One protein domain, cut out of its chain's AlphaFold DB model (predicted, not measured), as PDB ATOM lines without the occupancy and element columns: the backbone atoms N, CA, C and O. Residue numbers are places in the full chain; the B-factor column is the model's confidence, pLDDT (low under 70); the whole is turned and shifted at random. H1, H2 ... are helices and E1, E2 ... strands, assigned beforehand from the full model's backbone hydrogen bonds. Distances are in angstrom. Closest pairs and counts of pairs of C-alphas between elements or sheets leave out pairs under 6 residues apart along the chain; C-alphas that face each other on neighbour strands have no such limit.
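What this domain is: This is residues 13 to 91 of the 266 residues of the protein "Ribonuclease P protein subunit p30 related protein" of Trichosporon asahii var. asahii (strain CBS 8904) (UniProt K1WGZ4). There is little regular structure: E1 and E2 make a narrow parallel ribbon with H2 at the end where both strands finish, while the unnamed residues 13 to 52 reach far beyond its other end and fold back into E1. The printed part has 79 residues with E1, H1, E2, H2 in that order, mixed in class, 24 residues in named elements. It is a loose rod, radius of gyration of the C-alphas 16.7 A, spanning 51 by 23 by 17 A.

How they stand to each other: Look at E1, residues 53 to 58, and E2, residues 75 to 80: parallel at 23 degrees, N 54 and O 75 2.8 A apart, within hydrogen-bond range. With H1, residues 68 to 71, they form a strand-helix-strand unit, parallel strands linked through a helix, its crossover right-handed. The closest C-alphas of E2 and H2, residues 83 to 90, are Val 80 and Leu 86, 5.8 A. H1 and H2 are apart. Every O i to N i+4 pair in H2 is within hydrogen-bond range; H1 is too short for one.

Where its parts are: Find C-alpha 53 at (11.103, 36.114, 40.428), where E1 begins its 15.8 A; E2 spans 16.2 A, H1 5.6 A, and H2 10.5 A to C-alpha 90 at (-2.515, 48.264, 44.193).

The domain as a whole: The printed part has no cut; the C-alphas farthest apart, Gly 42 and Lys 84, lie 51.2 A apart. No link is long. Look for pLDDT under 70 at residues 13 to 14, 22 to 26, 37 to 46 and 60 to 67.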
ATOM      1  N   PRO A  13      -0.737  24.718  48.723       56.12
ATOM      2  CA  PRO A  13      -0.633  24.061  47.413       56.12
ATOM      3  C   PRO A  13      -0.431  25.051  46.252       56.12
ATOM      4  O   PRO A  13      -0.033  24.661  45.161       56.12
ATOM      5  N   ASN A  14      -0.674  26.344  46.495       65.19
ATOM      6  CA  ASN A  14      -0.654  27.401  45.487       65.19
ATOM      7  C   ASN A  14       0.679  28.168  45.401       65.19
ATOM      8  O   ASN A  14       0.794  29.078  44.579       65.19
ATOM      9  N   VAL A  15       1.665  27.869  46.260       70.31
ATOM     10  CA  VAL A  15       2.972  28.545  46.241       70.31
ATOM     11  C   VAL A  15       4.092  27.523  46.158       70.31
ATOM     12  O   VAL A  15       4.357  26.794  47.111       70.31
ATOM     13  N   ILE A  16       4.757  27.502  45.004       75.69
ATOM     14  CA  ILE A  16       5.858  26.585  44.710       75.69
ATOM     15  C   ILE A  16       7.151  27.154  45.319       75.69
ATOM     16  O   ILE A  16       7.446  28.334  45.093       75.69
ATOM     17  N   PRO A  17       7.928  26.364  46.083       73.25
ATOM     18  CA  PRO A  17       9.227  26.798  46.592       73.25
ATOM     19  C   PRO A  17      10.209  27.080  45.447       73.25
ATOM     20  O   PRO A  17      10.086  26.530  44.353       73.25
ATOM     21  N   SER A  18      11.184  27.957  45.695       78.94
ATOM     22  CA  SER A  18      12.210  28.300  44.703       78.94
ATOM     23  C   SER A  18      12.981  27.040  44.275       78.94
ATOM     24  O   SER A  18      13.573  26.383  45.134       78.94
ATOM     25  N   PRO A  19      13.040  26.709  42.968       74.69
ATOM     26  CA  PRO A  19      13.796  25.550  42.485       74.69
ATOM     27  C   PRO A  19      15.314  25.730  42.642       74.69
ATOM     28  O   PRO A  19      16.058  24.761  42.554       74.69
ATOM     29  N   PHE A  20      15.764  26.960  42.895       76.38
ATOM     30  CA  PHE A  20      17.167  27.318  43.103       76.38
ATOM     31  C   PHE A  20      17.510  27.480  44.587       76.38
ATOM     32  O   PHE A  20      18.477  28.158  44.906       76.38
ATOM     33  N   GLY A  21      16.694  26.938  45.499       70.31
ATOM     34  CA  GLY A  21      16.907  27.039  46.946       70.31
ATOM     35  C   GLY A  21      16.448  28.364  47.571       70.31
ATOM     36  O   GLY A  21      15.965  29.278  46.888       70.31
ATOM     37  N   GLY A  22      16.565  28.427  48.902       66.38
ATOM     38  CA  GLY A  22      16.322  29.624  49.714       66.38
ATOM     39  C   GLY A  22      17.438  30.668  49.558       66.38
ATOM     40  O   GLY A  22      18.392  30.423  48.833       66.38
ATOM     41  N   PRO A  23      17.338  31.847  50.191       61.88
ATOM     42  CA  PRO A  23      18.262  32.969  49.980       61.88
ATOM     43  C   PRO A  23      19.749  32.670  50.234       61.88
ATOM     44  O   PRO A  23      20.580  33.279  49.562       61.88
ATOM     45  N   ASP A  24      20.056  31.746  51.151       61.47
ATOM     46  CA  ASP A  24      21.419  31.479  51.633       61.47
ATOM     47  C   ASP A  24      22.126  30.335  50.871       61.47
ATOM     48  O   ASP A  24      23.336  30.392  50.675       61.47
ATOM     49  N   ASP A  25      21.372  29.368  50.331       61.81
ATOM     50  CA  ASP A  25      21.893  28.156  49.662       61.81
ATOM     51  C   ASP A  25      21.632  28.151  48.142       61.81
ATOM     52  O   ASP A  25      21.349  27.111  47.538       61.81
ATOM     53  N   ARG A  26      21.637  29.324  47.492       69.12
ATOM     54  CA  ARG A  26      21.169  29.413  46.102       69.12
ATOM     55  C   ARG A  26      22.077  28.712  45.096       69.12
ATOM     56  O   ARG A  26      23.140  29.223  44.751       69.12
ATOM     57  N   SER A  27      21.576  27.642  44.486       74.00
ATOM     58  CA  SER A  27      22.150  27.042  43.279       74.00
ATOM     59  C   SER A  27      21.721  27.830  42.035       74.00
ATOM     60  O   SER A  27      20.852  27.424  41.263       74.00
ATOM     61  N   LEU A  28      22.298  29.022  41.855       77.38
ATOM     62  CA  LEU A  28      22.022  29.847  40.677       77.38
ATOM     63  C   LEU A  28      22.521  29.149  39.395       77.38
ATOM     64  O   LEU A  28      23.556  28.490  39.440       77.38
ATOM     65  N   PRO A  29      21.840  29.318  38.245       79.88
ATOM     66  CA  PRO A  29      22.258  28.717  36.975       79.88
ATOM     67  C   PRO A  29      23.675  29.099  36.520       79.88
ATOM     68  O   PRO A  29      24.371  28.271  35.938       79.88
ATOM     69  N   TYR A  30      24.109  30.337  36.783       79.69
ATOM     70  CA  TYR A  30      25.441  30.825  36.396       79.69
ATOM     71  C   TYR A  30      26.163  31.492  37.578       79.69
ATOM     72  O   TYR A  30      26.316  32.713  37.587       79.69
ATOM     73  N   PRO A  31      26.580  30.736  38.605       77.50
ATOM     74  CA  PRO A  31      27.090  31.315  39.847       77.50
ATOM     75  C   PRO A  31      28.432  32.038  39.649       77.50
ATOM     76  O   PRO A  31      28.699  33.023  40.327       77.50
ATOM     77  N   SER A  32      29.235  31.618  38.665       79.62
ATOM     78  CA  SER A  32      30.535  32.215  38.327       79.62
ATOM     79  C   SER A  32      30.459  33.636  37.762       79.62
ATOM     80  O   SER A  32      31.447  34.362  37.806       79.62
ATOM     81  N   LEU A  33      29.304  34.041  37.223       81.12
ATOM     82  CA  LEU A  33      29.096  35.397  36.702       81.12
ATOM     83  C   LEU A  33      28.622  36.368  37.787       81.12
ATOM     84  O   LEU A  33      28.618  37.579  37.560       81.12
ATOM     85  N   ASP A  34      28.195  35.863  38.946       79.88
ATOM     86  CA  ASP A  34      27.701  36.717  40.014       79.88
ATOM     87  C   ASP A  34      28.887  37.364  40.750       79.88
ATOM     88  O   ASP A  34      29.733  36.656  41.307       79.88
ATOM     89  N   PRO A  35      28.956  38.707  40.814       79.12
ATOM     90  CA  PRO A  35      30.050  39.411  41.481       79.12
ATOM     91  C   PRO A  35      30.163  39.105  42.983       79.12
ATOM     92  O   PRO A  35      31.159  39.474  43.594       79.12
ATOM     93  N   ARG A  36      29.158  38.469  43.600       74.38
ATOM     94  CA  ARG A  36      29.200  38.060  45.014       74.38
ATOM     95  C   ARG A  36      29.993  36.776  45.257       74.38
ATOM     96  O   ARG A  36      30.494  36.603  46.360       74.38
ATOM     97  N   TYR A  37      30.064  35.893  44.260       66.81
ATOM     98  CA  TYR A  37      30.725  34.583  44.350       66.81
ATOM     99  C   TYR A  37      31.959  34.482  43.450       66.81
ATOM    100  O   TYR A  37      32.702  33.508  43.532       66.81
ATOM    101  N   ALA A  38      32.180  35.474  42.585       64.06
ATOM    102  CA  ALA A  38      33.364  35.563  41.752       64.06
ATOM    103  C   ALA A  38      34.602  35.877  42.611       64.06
ATOM    104  O   ALA A  38      35.036  37.024  42.718       64.06
ATOM    105  N   GLU A  39      35.196  34.848  43.213       58.88
ATOM    106  CA  GLU A  39      36.604  34.896  43.590       58.88
ATOM    107  C   GLU A  39      37.407  35.141  42.299       58.88
ATOM    108  O   GLU A  39      37.365  34.339  41.370       58.88
ATOM    109  N   LEU A  40      38.115  36.270  42.202       53.53
ATOM    110  CA  LEU A  40      39.153  36.508  41.182       53.53
ATOM    111  C   LEU A  40      38.694  36.707  39.720       53.53
ATOM    112  O   LEU A  40      39.439  36.396  38.788       53.53
ATOM    113  N   ALA A  41      37.533  37.311  39.464       51.22
ATOM    114  CA  ALA A  41      37.260  37.811  38.114       51.22
ATOM    115  C   ALA A  41      38.100  39.076  37.836       51.22
ATOM    116  O   ALA A  41      37.858  40.139  38.407       51.22
ATOM    117  N   GLY A  42      39.107  38.968  36.960       57.16
ATOM    118  CA  GLY A  42      39.873  40.118  36.471       57.16
ATOM    119  C   GLY A  42      38.977  41.200  35.832       57.16
ATOM    120  O   GLY A  42      37.834  40.915  35.465       57.16
ATOM    121  N   PRO A  43      39.480  42.434  35.630       60.19
ATOM    122  CA  PRO A  43      38.688  43.635  35.302       60.19
ATOM    123  C   PRO A  43      37.879  43.597  33.985       60.19
ATOM    124  O   PRO A  43      37.206  44.571  33.660       60.19
ATOM    125  N   SER A  44      37.927  42.500  33.220       64.44
ATOM    126  CA  SER A  44      37.347  42.364  31.877       64.44
ATOM    127  C   SER A  44      36.218  41.327  31.759       64.44
ATOM    128  O   SER A  44      35.672  41.159  30.667       64.44
ATOM    129  N   GLN A  45      35.870  40.594  32.818       66.19
ATOM    130  CA  GLN A  45      34.826  39.565  32.738       66.19
ATOM    131  C   GLN A  45      33.424  40.190  32.897       66.19
ATOM    132  O   GLN A  45      33.215  41.000  33.806       66.19
ATOM    133  N   PRO A  46      32.444  39.840  32.042       68.94
ATOM    134  CA  PRO A  46      31.075  40.321  32.183       68.94
ATOM    135  C   PRO A  46      30.458  39.758  33.466       68.94
ATOM    136  O   PRO A  46      30.330  38.547  33.627       68.94
ATOM    137  N   THR A  47      30.057  40.642  34.376       82.88
ATOM    138  CA  THR A  47      29.365  40.255  35.610       82.88
ATOM    139  C   THR A  47      27.854  40.322  35.414       82.88
ATOM    140  O   THR A  47      27.325  41.211  34.742       82.88
ATOM    141  N   LEU A  48      27.139  39.367  35.999       85.44
ATOM    142  CA  LEU A  48      25.689  39.263  35.937       85.44
ATOM    143  C   LEU A  48      25.143  38.867  37.306       85.44
ATOM    144  O   LEU A  48      25.375  37.766  37.794       85.44
ATOM    145  N   VAL A  49      24.323  39.740  37.884       85.88
ATOM    146  CA  VAL A  49      23.562  39.413  39.093       85.88
ATOM    147  C   VAL A  49      22.270  38.710  38.694       85.88
ATOM    148  O   VAL A  49      21.427  39.289  38.004       85.88
ATOM    149  N   GLN A  50      22.091  37.478  39.164       86.19
ATOM    150  CA  GLN A  50      20.867  36.707  38.944       86.19
ATOM    151  C   GLN A  50      19.896  36.869  40.111       86.19
ATOM    152  O   GLN A  50      20.272  36.918  41.282       86.19
ATOM    153  N   VAL A  51      18.614  36.983  39.773       87.06
ATOM    154  CA  VAL A  51      17.535  37.318  40.704       87.06
ATOM    155  C   VAL A  51      16.354  36.396  40.413       87.06
ATOM    156  O   VAL A  51      15.949  36.249  39.261       87.06
ATOM    157  N   THR A  52      15.780  35.782  41.445       87.12
ATOM    158  CA  THR A  52      14.615  34.907  41.319       87.12
ATOM    159  C   THR A  52      13.327  35.714  41.425       87.12
ATOM    160  O   THR A  52      13.145  36.566  42.301       87.12
ATOM    161  N   ARG A  53      12.400  35.446  40.506       88.38
ATOM    162  CA  ARG A  53      11.103  36.114  40.428       88.38
ATOM    163  C   ARG A  53       9.988  35.083  40.505       88.38
ATOM    164  O   ARG A  53       9.924  34.199  39.659       88.38
ATOM    165  N   TYR A  54       9.071  35.259  41.451       87.12
ATOM    166  CA  TYR A  54       7.805  34.534  41.482       87.12
ATOM    167  C   TYR A  54       6.730  35.321  40.724       87.12
ATOM    168  O   TYR A  54       6.533  36.521  40.953       87.12
ATOM    169  N   HIS A  55       6.045  34.661  39.793       86.31
ATOM    170  CA  HIS A  55       4.950  35.239  39.019       86.31
ATOM    171  C   HIS A  55       3.660  34.484  39.320       86.31
ATOM    172  O   HIS A  55       3.520  33.326  38.940       86.31
ATOM    173  N   MET A  56       2.728  35.145  40.002       84.19
ATOM    174  CA  MET A  56       1.437  34.574  40.384       84.19
ATOM    175  C   MET A  56       0.302  35.211  39.586       84.19
ATOM    176  O   MET A  56       0.396  36.364  39.169       84.19
ATOM    177  N   ARG A  57      -0.789  34.475  39.392       83.81
ATOM    178  CA  ARG A  57      -2.010  34.983  38.769       83.81
ATOM    179  C   ARG A  57      -3.071  35.186  39.848       83.81
ATOM    180  O   ARG A  57      -3.348  34.263  40.605       83.81
ATOM    181  N   LEU A  58      -3.614  36.397  39.941       80.69
ATOM    182  CA  LEU A  58      -4.712  36.733  40.844       80.69
ATOM    183  C   LEU A  58      -5.997  36.846  40.017       80.69
ATOM    184  O   LEU A  58      -6.171  37.813  39.270       80.69
ATOM    185  N   ASP A  59      -6.865  35.847  40.157       74.94
ATOM    186  CA  ASP A  59      -8.188  35.804  39.520       74.94
ATOM    187  C   ASP A  59      -9.315  36.071  40.529       74.94
ATOM    188  O   ASP A  59     -10.234  36.827  40.230       74.94
ATOM    189  N   ASP A  60      -9.191  35.566  41.758       64.75
ATOM    190  CA  ASP A  60     -10.122  35.834  42.853       64.75
ATOM    191  C   ASP A  60      -9.432  36.643  43.950       64.75
ATOM    192  O   ASP A  60      -8.235  36.488  44.189       64.75
ATOM    193  N   GLY A  61     -10.181  37.494  44.659       58.38
ATOM    194  CA  GLY A  61      -9.667  38.378  45.717       58.38
ATOM    195  C   GLY A  61      -9.108  37.680  46.968       58.38
ATOM    196  O   GLY A  61      -9.027  38.288  48.030       58.38
ATOM    197  N   LYS A  62      -8.741  36.401  46.865       57.56
ATOM    198  CA  LYS A  62      -8.020  35.655  47.889       57.56
ATOM    199  C   LYS A  62      -6.536  35.978  47.750       57.56
ATOM    200  O   LYS A  62      -5.831  35.436  46.903       57.56
ATOM    201  N   THR A  63      -6.064  36.888  48.588       58.31
ATOM    202  CA  THR A  63      -4.637  37.121  48.803       58.31
ATOM    203  C   THR A  63      -3.976  35.821  49.250       58.31
ATOM    204  O   THR A  63      -4.509  35.123  50.109       58.31
ATOM    205  N   ALA A  64      -2.799  35.502  48.705       55.41
ATOM    206  CA  ALA A  64      -1.939  34.478  49.284       55.41
ATOM    207  C   ALA A  64      -1.636  34.888  50.734       55.41
ATOM    208  O   ALA A  64      -0.884  35.831  50.989       55.41
ATOM    209  N   THR A  65      -2.305  34.243  51.685       55.00
ATOM    210  CA  THR A  65      -2.205  34.525  53.114       55.00
ATOM    211  C   THR A  65      -0.828  34.083  53.594       55.00
ATOM    212  O   THR A  65      -0.634  32.919  53.918       55.00
ATOM    213  N   ASN A  66       0.135  35.008  53.563       59.28
ATOM    214  CA  ASN A  66       1.453  34.925  54.197       59.28
ATOM    215  C   ASN A  66       2.111  33.542  54.157       59.28
ATOM    216  O   ASN A  66       2.213  32.852  55.171       59.28
ATOM    217  N   THR A  67       2.640  33.162  53.000       68.00
ATOM    218  CA  THR A  67       3.489  31.979  52.926       68.00
ATOM    219  C   THR A  67       4.936  32.423  53.116       68.00
ATOM    220  O   THR A  67       5.442  33.284  52.393       68.00
ATOM    221  N   ALA A  68       5.617  31.861  54.116       70.06
ATOM    222  CA  ALA A  68       7.049  32.087  54.329       70.06
ATOM    223  C   ALA A  68       7.861  31.830  53.043       70.06
ATOM    224  O   ALA A  68       8.835  32.526  52.785       70.06
ATOM    225  N   THR A  69       7.362  30.946  52.175       74.25
ATOM    226  CA  THR A  69       7.899  30.629  50.846       74.25
ATOM    227  C   THR A  69       7.988  31.820  49.884       74.25
ATOM    228  O   THR A  69       8.844  31.841  49.007       74.25
ATOM    229  N   LEU A  70       7.159  32.866  50.030       78.00
ATOM    230  CA  LEU A  70       7.291  34.081  49.208       78.00
ATOM    231  C   LEU A  70       8.533  34.904  49.576       78.00
ATOM    232  O   LEU A  70       8.967  35.738  48.777       78.00
ATOM    233  N   ARG A  71       9.104  34.697  50.773       78.88
ATOM    234  CA  ARG A  71      10.349  35.359  51.194       78.88
ATOM    235  C   ARG A  71      11.574  34.788  50.481       78.88
ATOM    236  O   ARG A  71      12.549  35.519  50.305       78.88
ATOM    237  N   ASP A  72      11.488  33.548  50.001       81.31
ATOM    238  CA  ASP A  72      12.580  32.870  49.294       81.31
ATOM    239  C   ASP A  72      12.883  33.532  47.935       81.31
ATOM    240  O   ASP A  72      14.024  33.546  47.458       81.31
ATOM    241  N   TYR A  73      11.877  34.169  47.326       85.69
ATOM    242  CA  TYR A  73      11.996  34.880  46.052       85.69
ATOM    243  C   TYR A  73      12.429  36.345  46.222       85.69
ATOM    244  O   TYR A  73      11.996  37.042  47.145       85.69
ATOM    245  N   ASP A  74      13.269  36.862  45.315       86.31
ATOM    246  CA  ASP A  74      13.674  38.281  45.349       86.31
ATOM    247  C   ASP A  74      12.560  39.182  44.844       86.31
ATOM    248  O   ASP A  74      12.235  40.202  45.446       86.31
ATOM    249  N   LEU A  75      11.944  38.807  43.731       88.69
ATOM    250  CA  LEU A  75      10.913  39.584  43.071       88.69
ATOM    251  C   LEU A  75       9.586  38.852  43.150       88.69
ATOM    252  O   LEU A  75       9.505  37.650  42.915       88.69
ATOM    253  N   LEU A  76       8.533  39.611  43.429       88.00
ATOM    254  CA  LEU A  76       7.159  39.148  43.328       88.00
ATOM    255  C   LEU A  76       6.493  39.932  42.211       88.00
ATOM    256  O   LEU A  76       6.679  41.141  42.088       88.00
ATOM    257  N   SER A  77       5.731  39.238  41.384       88.38
ATOM    258  CA  SER A  77       4.973  39.843  40.302       88.38
ATOM    259  C   SER A  77       3.628  39.161  40.173       88.38
ATOM    260  O   SER A  77       3.506  37.965  40.438       88.38
ATOM    261  N   VAL A  78       2.633  39.940  39.774       87.12
ATOM    262  CA  VAL A  78       1.243  39.509  39.742       87.12
ATOM    263  C   VAL A  78       0.665  39.792  38.366       87.12
ATOM    264  O   VAL A  78       0.758  40.916  37.875       87.12
ATOM    265  N   HIS A  79       0.044  38.782  37.767       87.06
ATOM    266  CA  HIS A  79      -0.887  38.956  36.665       87.06
ATOM    267  C   HIS A  79      -2.291  39.159  37.234       87.06
ATOM    268  O   HIS A  79      -2.818  38.288  37.926       87.06
ATOM    269  N   VAL A  80      -2.899  40.295  36.919       87.06
ATOM    270  CA  VAL A  80      -4.223  40.678  37.404       87.06
ATOM    271  C   VAL A  80      -5.271  40.299  36.357       87.06
ATOM    272  O   VAL A  80      -5.215  40.794  35.235       87.06
ATOM    273  N   GLY A  81      -6.196  39.400  36.708       85.81
ATOM    274  CA  GLY A  81      -7.277  38.954  35.819       85.81
ATOM    275  C   GLY A  81      -8.603  39.706  35.983       85.81
ATOM    276  O   GLY A  81      -9.441  39.649  35.089       85.81
ATOM    277  N   CYS A  82      -8.803  40.411  37.101       85.88
ATOM    278  CA  CYS A  82     -10.056  41.097  37.420       85.88
ATOM    279  C   CYS A  82      -9.827  42.406  38.193       85.88
ATOM    280  O   CYS A  82      -8.785  42.601  38.824       85.88
ATOM    281  N   ASP A  83     -10.835  43.279  38.220       83.81
ATOM    282  CA  ASP A  83     -10.757  44.569  38.921       83.81
ATOM    283  C   ASP A  83     -10.515  44.410  40.427       83.81
ATOM    284  O   ASP A  83      -9.745  45.160  41.023       83.81
ATOM    285  N   LYS A  84     -11.107  43.386  41.058       82.69
ATOM    286  CA  LYS A  84     -10.888  43.090  42.486       82.69
ATOM    287  C   LYS A  84      -9.427  42.730  42.765       82.69
ATOM    288  O   LYS A  84      -8.850  43.189  43.748       82.69
ATOM    289  N   ALA A  85      -8.811  41.947  41.882       82.62
ATOM    290  CA  ALA A  85      -7.396  41.615  41.965       82.62
ATOM    291  C   ALA A  85      -6.509  42.851  41.743       82.62
ATOM    292  O   ALA A  85      -5.478  42.975  42.403       82.62
ATOM    293  N   LEU A  86      -6.920  43.788  40.877       83.56
ATOM    294  CA  LEU A  86      -6.191  45.042  40.664       83.56
ATOM    295  C   LEU A  86      -6.175  45.891  41.931       83.56
ATOM    296  O   LEU A  86      -5.120  46.396  42.318       83.56
ATOM    297  N   GLN A  87      -7.333  46.011  42.584       83.00
ATOM    298  CA  GLN A  87      -7.474  46.739  43.840       83.00
ATOM    299  C   GLN A  87      -6.528  46.163  44.892       83.00
ATOM    300  O   GLN A  87      -5.694  46.890  45.412       83.00
ATOM    301  N   ILE A  88      -6.570  44.849  45.116       79.69
ATOM    302  CA  ILE A  88      -5.714  44.158  46.091       79.69
ATOM    303  C   ILE A  88      -4.219  44.306  45.761       79.69
ATOM    304  O   ILE A  88      -3.396  44.504  46.654       79.69
ATOM    305  N   ALA A  89      -3.843  44.239  44.481       80.81
ATOM    306  CA  ALA A  89      -2.453  44.406  44.058       80.81
ATOM    307  C   ALA A  89      -1.942  45.852  44.227       80.81
ATOM    308  O   ALA A  89      -0.742  46.072  44.414       80.81
ATOM    309  N   CYS A  90      -2.840  46.837  44.153       81.56
ATOM    310  CA  CYS A  90      -2.515  48.264  44.193       81.56
ATOM    311  C   CYS A  90      -2.930  48.958  45.499       81.56
ATOM    312  O   CYS A  90      -2.787  50.177  45.605       81.56
ATOM    313  N   THR A  91      -3.422  48.227  46.499       76.75
ATOM    314  CA  THR A  91      -3.710  48.774  47.829       76.75
ATOM    315  C   THR A  91      -2.430  48.902  48.645       76.75
ATOM    316  O   THR A  91      -1.744  47.915  48.905       76.75
TER     317      THR A  91